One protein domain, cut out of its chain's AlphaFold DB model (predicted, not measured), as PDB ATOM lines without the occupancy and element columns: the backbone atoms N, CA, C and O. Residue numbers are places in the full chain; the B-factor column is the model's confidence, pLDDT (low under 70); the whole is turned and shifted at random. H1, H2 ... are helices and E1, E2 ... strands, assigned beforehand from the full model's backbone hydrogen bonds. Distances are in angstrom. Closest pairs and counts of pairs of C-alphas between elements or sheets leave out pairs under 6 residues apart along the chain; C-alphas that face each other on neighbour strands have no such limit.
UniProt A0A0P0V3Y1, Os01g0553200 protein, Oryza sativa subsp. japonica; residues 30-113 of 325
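AT A GLANCE: This is residues 30 to 113 of the 325 residues of the protein "Os01g0553200 protein" of Oryza sativa subsp. japonica (UniProt A0A0P0V3Y1). A small parallel sheet of three strands has helix H1 packed over one face, along the strands E1 and E2; helix H2 sits beside H1 near the E3 edge, the two helices meeting close to their first residues and spreading from there as a V. Before E1, residues 30 to 46 form a loose lead with no named element, and its residues 41 to 42 pair with E1 at the sheet's other edge. The printed part has 84 residues, with two named helices and three named strands in the order E1, H1, E2, H2, E3, and the sheet's order is E1, E2, E3, all parallel. The class is mixed, helices and strands, though under half of the residues are in named elements. The whole is compact, with a radius of gyration of the C-alphas of 12.0 A and spans of 36 by 31 by 18 A.

HOW THE PARTS SIT: The inner strand of the sheet is E2, residues 77 to 81, and its edge strands are E1, residues 47 to 50, and E3, residues 109 to 111. E1 and E2 are parallel, with 32 degrees between their directions; N 48 and O 78 are 2.8 A apart, within hydrogen-bond range, and so are N 80 and O 48, at 2.8 A. E2 and E3 are parallel, with 25 degrees between their directions; N 79 and O 110 are within hydrogen-bond range at 2.7 A. Residues 41 to 42 form a short antiparallel pairing with residues 47 to 48 of E1. H1, residues 53 to 66, is on the sheet at a height over the sheet of 9.2 A. It lies over E1 and E2 and runs along the strands, at 18 degrees to E2 on the local plane. Its closest C-alphas to E1 are those of Leu 56 and Val 50, 5.7 A apart, and to E2 those of Ala 63 and Leu 77, 7.0 A apart. H2, residues 89 to 102, is on the sheet too, and H2 and E3 are near each other, with 5 pairs of C-alphas within 10 A. H1 and H2 touch, H1 with residues 53 to 57 alone; the closest C-alphas are those of Ala 53 and Ile 93, 4.7 A apart. The two helices run the same way at a steep tilt of 38 degrees. H1 and H2 on one face of the sheet make two layers, helices on one face of a sheet. E1, H1, E2 and E2, H2, E3 are strand-helix-strand units, two parallel neighbour strands with a helix between them in the chain, each with a right-handed crossover. In H1 and H2 every O i to N i+4 pair is within hydrogen-bond range.

IN THESE COORDINATES: E1, Ile 47 to Val 50, begins at C-alpha 47 at (280.940, 247.619, 267.495). E2, Leu 77 to Ile 81, is 12.8 A long from first to last C-alpha, and E3, Phe 109 to Val 111, ends at C-alpha 111 at (289.376, 245.492, 262.767). H1, Ala 53 to His 66, is 19.8 A long, and H2, Glu 89 to Ala 102, is 20.0 A long and begins at C-alpha 89 at (287.743, 230.918, 259.888).

THE WHOLE: The two C-alphas farthest apart are those of Pro 70 and Pro 87, 36.4 A. The printed part has no cut. The link from E1 to H1 is tight, the links from H1 to E2, E2 to H2 and H2 to E3 are short, and no link is long. The mean pLDDT of the printed part is 79.9; residues 66 to 74, of which 66 belongs to H1, and residues 103 to 108 are under 70.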
ATOM      1  N   PRO A  30     286.701 245.938 274.508       80.02
ATOM      2  CA  PRO A  30     285.832 247.022 274.953       80.02
ATOM      3  C   PRO A  30     284.736 246.515 275.900       80.02
ATOM      4  O   PRO A  30     284.095 245.506 275.616       80.02
ATOM      5  N   LYS A  31     284.488 247.227 277.005       81.74
ATOM      6  CA  LYS A  31     283.531 246.811 278.051       81.74
ATOM      7  C   LYS A  31     282.113 246.577 277.531       81.74
ATOM      8  O   LYS A  31     281.458 245.629 277.944       81.74
ATOM      9  N   VAL A  32     281.678 247.366 276.546       81.96
ATOM     10  CA  VAL A  32     280.381 247.194 275.860       81.96
ATOM     11  C   VAL A  32     280.216 245.818 275.200       81.96
ATOM     12  O   VAL A  32     279.098 245.390 274.932       81.96
ATOM     13  N   LEU A  33     281.320 245.107 274.950       84.23
ATOM     14  CA  LEU A  33     281.321 243.762 274.384       84.23
ATOM     15  C   LEU A  33     281.336 242.653 275.438       84.23
ATOM     16  O   LEU A  33     281.170 241.488 275.070       84.23
ATOM     17  N   HIS A  34     281.530 242.970 276.721       82.24
ATOM     18  CA  HIS A  34     281.698 241.958 277.766       82.24
ATOM     19  C   HIS A  34     280.468 241.077 277.921       82.24
ATOM     20  O   HIS A  34     280.658 239.905 278.187       82.24
ATOM     21  N   ASP A  35     279.259 241.567 277.639       80.49
ATOM     22  CA  ASP A  35     278.016 240.776 277.664       80.49
ATOM     23  C   ASP A  35     277.341 240.656 276.286       80.49
ATOM     24  O   ASP A  35     276.224 240.148 276.161       80.49
ATOM     25  N   ALA A  36     278.016 241.109 275.229       83.35
ATOM     26  CA  ALA A  36     277.456 241.118 273.886       83.35
ATOM     27  C   ALA A  36     277.415 239.714 273.265       83.35
ATOM     28  O   ALA A  36     278.298 238.874 273.468       83.35
ATOM     29  N   VAL A  37     276.385 239.478 272.453       85.85
ATOM     30  CA  VAL A  37     276.245 238.254 271.663       85.85
ATOM     31  C   VAL A  37     277.158 238.329 270.440       85.85
ATOM     32  O   VAL A  37     277.245 239.360 269.774       85.85
ATOM     33  N   ASP A  38     277.834 237.224 270.124       86.99
ATOM     34  CA  ASP A  38     278.669 237.140 268.929       86.99
ATOM     35  C   ASP A  38     277.854 237.409 267.652       86.99
ATOM     36  O   ASP A  38     276.776 236.854 267.442       86.99
ATOM     37  N   ASN A  39     278.463 238.159 266.739       87.53
ATOM     38  CA  ASN A  39     277.998 238.498 265.395       87.53
ATOM     39  C   ASN A  39     276.744 239.392 265.356       87.53
ATOM     40  O   ASN A  39     276.084 239.488 264.320       87.53
ATOM     41  N   ILE A  40     276.428 240.051 266.472       85.55
ATOM     42  CA  ILE A  40     275.377 241.067 266.565       85.55
ATOM     43  C   ILE A  40     276.039 242.421 266.803       85.55
ATOM     44  O   ILE A  40     276.887 242.553 267.690       85.55
ATOM     45  N   VAL A  41     275.671 243.418 265.998       83.50
ATOM     46  CA  VAL A  41     276.206 244.776 266.141       83.50
ATOM     47  C   VAL A  41     275.624 245.415 267.400       83.50
ATOM     48  O   VAL A  41     274.411 245.568 267.547       83.50
ATOM     49  N   VAL A  42     276.500 245.808 268.318       83.18
ATOM     50  CA  VAL A  42     276.143 246.608 269.485       83.18
ATOM     51  C   VAL A  42     276.049 248.060 269.030       83.18
ATOM     52  O   VAL A  42     277.049 248.675 268.659       83.18
ATOM     53  N   LYS A  43     274.827 248.609 269.056       76.02
ATOM     54  CA  LYS A  43     274.564 250.001 268.648       76.02
ATOM     55  C   LYS A  43     275.383 250.999 269.470       76.02
ATOM     56  O   LYS A  43     275.876 251.981 268.925       76.02
ATOM     57  N   ALA A  44     275.575 250.719 270.761       71.05
ATOM     58  CA  ALA A  44     276.481 251.481 271.611       71.05
ATOM     59  C   ALA A  44     277.933 251.303 271.131       71.05
ATOM     60  O   ALA A  44     278.522 250.235 271.282       71.05
ATOM     61  N   GLY A  45     278.495 252.358 270.538       71.11
ATOM     62  CA  GLY A  45     279.869 252.380 270.026       71.11
ATOM     63  C   GLY A  45     280.061 251.765 268.636       71.11
ATOM     64  O   GLY A  45     281.204 251.680 268.191       71.11
ATOM     65  N   TRP A  46     278.975 251.357 267.968       83.38
ATOM     66  CA  TRP A  46     278.984 250.777 266.621       83.38
ATOM     67  C   TRP A  46     280.025 249.661 266.462       83.38
ATOM     68  O   TRP A  46     280.954 249.731 265.655       83.38
ATOM     69  N   ILE A  47     279.909 248.642 267.315       86.47
ATOM     70  CA  ILE A  47     280.940 247.619 267.495       86.47
ATOM     71  C   ILE A  47     280.350 246.210 267.489       86.47
ATOM     72  O   ILE A  47     279.263 245.972 268.003       86.47
ATOM     73  N   VAL A  48     281.077 245.243 266.933       89.22
ATOM     74  CA  VAL A  48     280.643 243.845 266.845       89.22
ATOM     75  C   VAL A  48     281.749 242.878 267.249       89.22
ATOM     76  O   VAL A  48     282.917 243.055 266.907       89.22
ATOM     77  N   ARG A  49     281.365 241.806 267.946       90.55
ATOM     78  CA  ARG A  49     282.219 240.633 268.174       90.55
ATOM     79  C   ARG A  49     282.048 239.666 267.022       90.55
ATOM     80  O   ARG A  49     280.938 239.221 266.776       90.55
ATOM     81  N   VAL A  50     283.117 239.276 266.349       90.86
ATOM     82  CA  VAL A  50     283.050 238.352 265.216       90.86
ATOM     83  C   VAL A  50     283.691 237.026 265.583       90.86
ATOM     84  O   VAL A  50     284.832 236.959 266.043       90.86
ATOM     85  N   SER A  51     282.929 235.958 265.354       90.62
ATOM     86  CA  SER A  51     283.297 234.578 265.691       90.62
ATOM     87  C   SER A  51     283.338 233.625 264.493       90.62
ATOM     88  O   SER A  51     283.686 232.453 264.671       90.62
ATOM     89  N   SER A  52     282.998 234.115 263.297       92.93
ATOM     90  CA  SER A  52     283.075 233.409 262.012       92.93
ATOM     91  C   SER A  52     283.013 234.396 260.838       92.93
ATOM     92  O   SER A  52     282.549 235.528 260.989       92.93
ATOM     93  N   ALA A  53     283.407 233.958 259.643       91.88
ATOM     94  CA  ALA A  53     283.279 234.744 258.416       91.88
ATOM     95  C   ALA A  53     281.812 234.988 258.019       91.88
ATOM     96  O   ALA A  53     281.464 236.040 257.475       91.88
ATOM     97  N   SER A  54     280.919 234.034 258.289       92.78
ATOM     98  CA  SER A  54     279.473 234.245 258.132       92.78
ATOM     99  C   SER A  54     278.960 235.328 259.083       92.78
ATOM    100  O   SER A  54     278.184 236.183 258.668       92.78
ATOM    101  N   GLY A  55     279.462 235.336 260.319       90.36
ATOM    102  CA  GLY A  55     279.139 236.336 261.324       90.36
ATOM    103  C   GLY A  55     279.619 237.736 260.958       90.36
ATOM    104  O   GLY A  55     278.877 238.692 261.157       90.36
ATOM    105  N   LEU A  56     280.810 237.859 260.356       90.82
ATOM    106  CA  LEU A  56     281.284 239.135 259.817       90.82
ATOM    107  C   LEU A  56     280.341 239.668 258.734       90.82
ATOM    108  O   LEU A  56     279.912 240.808 258.821       90.82
ATOM    109  N   ALA A  57     279.970 238.847 257.747       88.85
ATOM    110  CA  ALA A  57     279.066 239.312 256.691       88.85
ATOM    111  C   ALA A  57     277.687 239.707 257.228       88.85
ATOM    112  O   ALA A  57     277.159 240.737 256.832       88.85
ATOM    113  N   ALA A  58     277.131 238.937 258.167       88.86
ATOM    114  CA  ALA A  58     275.876 239.307 258.811       88.86
ATOM    115  C   ALA A  58     275.988 240.638 259.573       88.86
ATOM    116  O   ALA A  58     275.035 241.411 259.588       88.86
ATOM    117  N   ALA A  59     277.137 240.911 260.195       86.95
ATOM    118  CA  ALA A  59     277.386 242.168 260.889       86.95
ATOM    119  C   ALA A  59     277.545 243.353 259.928       86.95
ATOM    120  O   ALA A  59     277.031 244.428 260.218       86.95
ATOM    121  N   LEU A  60     278.203 243.154 258.782       84.48
ATOM    122  CA  LEU A  60     278.322 244.176 257.738       84.48
ATOM    123  C   LEU A  60     276.942 244.536 257.168       84.48
ATOM    124  O   LEU A  60     276.592 245.708 257.135       84.48
ATOM    125  N   VAL A  61     276.109 243.536 256.857       84.06
ATOM    126  CA  VAL A  61     274.722 243.749 256.400       84.06
ATOM    127  C   VAL A  61     273.864 244.426 257.478       84.06
ATOM    128  O   VAL A  61     273.043 245.289 257.177       84.06
ATOM    129  N   GLN A  62     274.030 244.064 258.756       82.52
ATOM    130  CA  GLN A  62     273.358 244.764 259.860       82.52
ATOM    131  C   GLN A  62     273.798 246.226 259.952       82.52
ATOM    132  O   GLN A  62     272.961 247.092 260.189       82.52
ATOM    133  N   ALA A  63     275.092 246.497 259.784       78.01
ATOM    134  CA  ALA A  63     275.627 247.848 259.836       78.01
ATOM    135  C   ALA A  63     275.128 248.697 258.663       78.01
ATOM    136  O   ALA A  63     274.811 249.856 258.873       78.01
ATOM    137  N   GLU A  64     274.984 248.121 257.472       75.43
ATOM    138  CA  GLU A  64     274.409 248.800 256.308       75.43
ATOM    139  C   GLU A  64     272.922 249.131 256.522       75.43
ATOM    140  O   GLU A  64     272.506 250.274 256.356       75.43
ATOM    141  N   ASN A  65     272.126 248.166 256.998       73.57
ATOM    142  CA  ASN A  65     270.683 248.347 257.214       73.57
ATOM    143  C   ASN A  65     270.329 249.239 258.414       73.57
ATOM    144  O   ASN A  65     269.240 249.809 258.470       73.57
ATOM    145  N   HIS A  66     271.197 249.296 259.424       67.08
ATOM    146  CA  HIS A  66     270.966 250.069 260.644       67.08
ATOM    147  C   HIS A  66     271.833 251.313 260.745       67.08
ATOM    148  O   HIS A  66     271.728 252.002 261.766       67.08
ATOM    149  N   ALA A  67     272.681 251.582 259.746       58.32
ATOM    150  CA  ALA A  67     273.473 252.793 259.706       58.32
ATOM    151  C   ALA A  67     272.537 253.972 259.994       58.32
ATOM    152  O   ALA A  67     271.523 254.115 259.301       58.32
ATOM    153  N   PRO A  68     272.803 254.777 261.039       55.38
ATOM    154  CA  PRO A  68     272.048 256.002 261.231       55.38
ATOM    155  C   PRO A  68     272.193 256.781 259.932       55.38
ATOM    156  O   PRO A  68     273.314 257.078 259.559       55.38
ATOM    157  N   ALA A  69     271.113 256.996 259.183       50.25
ATOM    158  CA  ALA A  69     271.191 257.708 257.917       50.25
ATOM    159  C   ALA A  69     271.314 259.214 258.209       50.25
ATOM    160  O   ALA A  69     270.451 259.745 258.915       50.25
ATOM    161  N   PRO A  70     272.327 259.921 257.677       47.34
ATOM    162  CA  PRO A  70     273.462 259.424 256.890       47.34
ATOM    163  C   PRO A  70     274.532 258.796 257.790       47.34
ATOM    164  O   PRO A  70     274.832 259.365 258.841       47.34
ATOM    165  N   ALA A  71     275.098 257.642 257.391       49.14
ATOM    166  CA  ALA A  71     276.146 256.976 258.167       49.14
ATOM    167  C   ALA A  71     277.237 258.018 258.421       49.14
ATOM    168  O   ALA A  71     277.802 258.506 257.437       49.14
ATOM    169  N   PRO A  72     277.507 258.432 259.674       50.22
ATOM    170  CA  PRO A  72     278.575 259.373 259.911       50.22
ATOM    171  C   PRO A  72     279.821 258.721 259.331       50.22
ATOM    172  O   PRO A  72     280.219 257.646 259.780       50.22
ATOM    173  N   VAL A  73     280.426 259.357 258.328       53.14
ATOM    174  CA  VAL A  73     281.748 258.971 257.807       53.14
ATOM    175  C   VAL A  73     282.750 258.853 258.975       53.14
ATOM    176  O   VAL A  73     283.717 258.101 258.918       53.14
ATOM    177  N   ASP A  74     282.432 259.524 260.084       59.87
ATOM    178  CA  ASP A  74     283.157 259.558 261.344       59.87
ATOM    179  C   ASP A  74     282.964 258.332 262.261       59.87
ATOM    180  O   ASP A  74     283.712 258.197 263.232       59.87
ATOM    181  N   GLN A  75     282.009 257.424 262.002       70.20
ATOM    182  CA  GLN A  75     281.749 256.265 262.873       70.20
ATOM    183  C   GLN A  75     281.830 254.909 262.141       70.20
ATOM    184  O   GLN A  75     280.820 254.225 261.958       70.20
ATOM    185  N   PRO A  76     283.049 254.477 261.768       77.65
ATOM    186  CA  PRO A  76     283.292 253.177 261.148       77.65
ATOM    187  C   PRO A  76     282.835 252.012 262.042       77.65
ATOM    188  O   PRO A  76     283.038 252.047 263.261       77.65
ATOM    189  N   LEU A  77     282.283 250.942 261.450       84.16
ATOM    190  CA  LEU A  77     281.954 249.718 262.197       84.16
ATOM    191  C   LEU A  77     283.232 249.133 262.800       84.16
ATOM    192  O   LEU A  77     284.157 248.740 262.089       84.16
ATOM    193  N   ARG A  78     283.281 249.024 264.125       86.49
ATOM    194  CA  ARG A  78     284.420 248.435 264.827       86.49
ATOM    195  C   ARG A  78     284.214 246.929 264.967       86.49
ATOM    196  O   ARG A  78     283.225 246.461 265.521       86.49
ATOM    197  N   VAL A  79     285.165 246.146 264.485       87.63
ATOM    198  CA  VAL A  79     285.110 244.685 264.460       87.63
ATOM    199  C   VAL A  79     286.142 244.125 265.430       87.63
ATOM    200  O   VAL A  79     287.348 244.288 265.250       87.63
ATOM    201  N   PHE A  80     285.670 243.424 266.454       89.52
ATOM    202  CA  PHE A  80     286.505 242.695 267.397       89.52
ATOM    203  C   PHE A  80     286.483 241.197 267.079       89.52
ATOM    204  O   PHE A  80     285.442 240.550 267.180       89.52
ATOM    205  N   ILE A  81     287.627 240.614 266.729       90.09
ATOM    206  CA  ILE A  81     287.740 239.175 266.479       90.09
ATOM    207  C   ILE A  81     287.890 238.437 267.812       90.09
ATOM    208  O   ILE A  81     288.817 238.700 268.579       90.09
ATOM    209  N   VAL A  82     287.009 237.477 268.095       89.69
ATOM    210  CA  VAL A  82     287.041 236.757 269.378       89.69
ATOM    211  C   VAL A  82     288.271 235.830 269.497       89.69
ATOM    212  O   VAL A  82     288.584 235.095 268.553       89.69
ATOM    213  N   PRO A  83     288.944 235.747 270.664       85.67
ATOM    214  CA  PRO A  83     290.151 234.924 270.847       85.67
ATOM    215  C   PRO A  83     289.970 233.433 270.534       85.67
ATOM    216  O   PRO A  83     290.903 232.751 270.110       85.67
ATOM    217  N   TYR A  84     288.764 232.896 270.718       87.44
ATOM    218  CA  TYR A  84     288.438 231.494 270.444       87.44
ATOM    219  C   TYR A  84     287.963 231.230 269.009       87.44
ATOM    220  O   TYR A  84     287.363 230.181 268.750       87.44
ATOM    221  N   LEU A  85     288.228 232.145 268.070       90.86
ATOM    222  CA  LEU A  85     287.985 231.930 266.646       90.86
ATOM    223  C   LEU A  85     288.601 230.586 266.188       90.86
ATOM    224  O   LEU A  85     289.759 230.302 266.533       90.86
ATOM    225  N   PRO A  86     287.866 229.731 265.452       90.84
ATOM    226  CA  PRO A  86     288.445 228.543 264.834       90.84
ATOM    227  C   PRO A  86     289.535 228.927 263.816       90.84
ATOM    228  O   PRO A  86     289.313 229.839 263.026       90.84
ATOM    229  N   PRO A  87     290.691 228.237 263.770       90.32
ATOM    230  CA  PRO A  87     291.761 228.560 262.826       90.32
ATOM    231  C   PRO A  87     291.322 228.564 261.356       90.32
ATOM    232  O   PRO A  87     291.835 229.349 260.572       90.32
ATOM    233  N   ALA A  88     290.357 227.721 260.975       92.72
ATOM    234  CA  ALA A  88     289.827 227.683 259.610       92.72
ATOM    235  C   ALA A  88     289.036 228.937 259.207       92.72
ATOM    236  O   ALA A  88     288.910 229.202 258.018       92.72
ATOM    237  N   GLU A  89     288.511 229.698 260.169       94.24
ATOM    238  CA  GLU A  89     287.743 230.918 259.888       94.24
ATOM    239  C   GLU A  89     288.647 232.110 259.558       94.24
ATOM    240  O   GLU A  89     288.198 233.041 258.902       94.24
ATOM    241  N   ALA A  90     289.915 232.096 259.979       91.62
ATOM    242  CA  ALA A  90     290.838 233.207 259.755       91.62
ATOM    243  C   ALA A  90     291.020 233.586 258.271       91.62
ATOM    244  O   ALA A  90     290.779 234.750 257.952       91.62
ATOM    245  N   PRO A  91     291.353 232.660 257.346       92.91
ATOM    246  CA  PRO A  91     291.496 233.011 255.930       92.91
ATOM    247  C   PRO A  91     290.166 233.431 255.295       92.91
ATOM    248  O   PRO A  91     290.142 234.279 254.409       92.91
ATOM    249  N   LEU A  92     289.044 232.882 255.772       94.35
ATOM    250  CA  LEU A  92     287.712 233.256 255.294       94.35
ATOM    251  C   LEU A  92     287.343 234.683 255.719       94.35
ATOM    252  O   LEU A  92     286.735 235.418 254.948       94.35
ATOM    253  N   ILE A  93     287.715 235.082 256.937       92.08
ATOM    254  CA  ILE A  93     287.534 236.450 257.426       92.08
ATOM    255  C   ILE A  93     288.445 237.410 256.662       92.08
ATOM    256  O   ILE A  93     287.961 238.442 256.214       92.08
ATOM    257  N   LEU A  94     289.724 237.066 256.468       89.53
ATOM    258  CA  LEU A  94     290.662 237.883 255.688       89.53
ATOM    259  C   LEU A  94     290.145 238.131 254.264       89.53
ATOM    260  O   LEU A  94     290.042 239.279 253.853       89.53
ATOM    261  N   SER A  95     289.698 237.082 253.568       89.25
ATOM    262  CA  SER A  95     289.116 237.213 252.227       89.25
ATOM    263  C   SER A  95     287.879 238.119 252.203       89.25
ATOM    264  O   SER A  95     287.709 238.898 251.271       89.25
ATOM    265  N   LYS A  96     287.031 238.077 253.239       87.23
ATOM    266  CA  LYS A  96     285.880 238.987 253.339       87.23
ATOM    267  C   LYS A  96     286.272 240.430 253.613       87.23
ATOM    268  O   LYS A  96     285.600 241.331 253.128       87.23
ATOM    269  N   ILE A  97     287.326 240.645 254.392       85.63
ATOM    270  CA  ILE A  97     287.873 241.981 254.636       85.63
ATOM    271  C   ILE A  97     288.400 242.565 253.323       85.63
ATOM    272  O   ILE A  97     288.109 243.716 253.015       85.63
ATOM    273  N   GLU A  98     289.119 241.762 252.537       84.71
ATOM    274  CA  GLU A  98     289.623 242.146 251.214       84.71
ATOM    275  C   GLU A  98     288.482 242.458 250.236       84.71
ATOM    276  O   GLU A  98     288.505 243.511 249.610       84.71
ATOM    277  N   GLN A  99     287.453 241.604 250.161       82.99
ATOM    278  CA  GLN A  99     286.265 241.831 249.321       82.99
ATOM    279  C   GLN A  99     285.535 243.123 249.697       82.99
ATOM    280  O   GLN A  99     285.316 243.978 248.848       82.99
ATOM    281  N   ALA A 100     285.237 243.317 250.983       76.99
ATOM    282  CA  ALA A 100     284.555 244.520 251.452       76.99
ATOM    283  C   ALA A 100     285.391 245.799 251.258       76.99
ATOM    284  O   ALA A 100     284.825 246.878 251.137       76.99
ATOM    285  N   SER A 101     286.724 245.680 251.218       73.96
ATOM    286  CA  SER A 101     287.620 246.801 250.899       73.96
ATOM    287  C   SER A 101     287.693 247.097 249.398       73.96
ATOM    288  O   SER A 101     288.057 248.206 249.032       73.96
ATOM    289  N   ALA A 102     287.407 246.116 248.538       72.91
ATOM    290  CA  ALA A 102     287.416 246.275 247.083       72.91
ATOM    291  C   ALA A 102     286.075 246.789 246.539       72.91
ATOM    292  O   ALA A 102     286.061 247.527 245.560       72.91
ATOM    293  N   ASP A 103     284.966 246.403 247.172       63.53
ATOM    294  CA  ASP A 103     283.616 246.750 246.718       63.53
ATOM    295  C   ASP A 103     283.200 248.191 247.082       63.53
ATOM    296  O   ASP A 103     282.117 248.613 246.681       63.53
ATOM    297  N   ASP A 104     283.994 248.921 247.887       58.74
ATOM    298  CA  ASP A 104     283.648 250.219 248.514       58.74
ATOM    299  C   ASP A 104     282.254 250.232 249.197       58.74
ATOM    300  O   ASP A 104     281.696 251.282 249.516       58.74
ATOM    301  N   SER A 105     281.676 249.049 249.441       55.36
ATOM    302  CA  SER A 105     280.259 248.857 249.772       55.36
ATOM    303  C   SER A 105     279.931 249.178 251.223       55.36
ATOM    304  O   SER A 105     278.790 249.500 251.547       55.36
ATOM    305  N   VAL A 106     280.929 249.130 252.108       53.89
ATOM    306  CA  VAL A 106     280.767 249.463 253.522       53.89
ATOM    307  C   VAL A 106     281.666 250.654 253.842       53.89
ATOM    308  O   VAL A 106     282.887 250.513 253.734       53.89
ATOM    309  N   PRO A 107     281.114 251.810 254.268       54.80
ATOM    310  CA  PRO A 107     281.919 252.950 254.685       54.80
ATOM    311  C   PRO A 107     282.805 252.511 255.853       54.80
ATOM    312  O   PRO A 107     282.301 252.266 256.944       54.80
ATOM    313  N   GLY A 108     284.098 252.323 255.557       67.30
ATOM    314  CA  GLY A 108     285.194 251.889 256.427       67.30
ATOM    315  C   GLY A 108     284.790 251.091 257.667       67.30
ATOM    316  O   GLY A 108     284.329 251.656 258.644       67.30
ATOM    317  N   PHE A 109     285.046 249.787 257.725       76.61
ATOM    318  CA  PHE A 109     285.083 249.096 259.019       76.61
ATOM    319  C   PHE A 109     286.530 248.992 259.512       76.61
ATOM    320  O   PHE A 109     287.485 248.984 258.736       76.61
ATOM    321  N   ILE A 110     286.698 248.903 260.828       81.96
ATOM    322  CA  ILE A 110     287.999 248.809 261.488       81.96
ATOM    323  C   ILE A 110     288.074 247.492 262.241       81.96
ATOM    324  O   ILE A 110     287.292 247.258 263.160       81.96
ATOM    325  N   VAL A 111     289.064 246.657 261.932       84.08
ATOM    326  CA  VAL A 111     289.376 245.492 262.767       84.08
ATOM    327  C   VAL A 111     290.254 245.942 263.933       84.08
ATOM    328  O   VAL A 111     291.368 246.407 263.723       84.08
ATOM    329  N   ILE A 112     289.761 245.793 265.164       82.74
ATOM    330  CA  ILE A 112     290.449 246.251 266.382       82.74
ATOM    331  C   ILE A 112     291.722 245.437 266.632       82.74
ATOM    332  O   ILE A 112     292.744 245.981 267.030       82.74
ATOM    333  N   ASN A 113     291.668 244.121 266.425       82.86
ATOM    334  CA  ASN A 113     292.744 243.185 266.755       82.86
ATOM    335  C   ASN A 113     293.151 242.304 265.552       82.86
ATOM    336  O   ASN A 113     293.049 241.075 265.632       82.86
TER     337      ASN A 113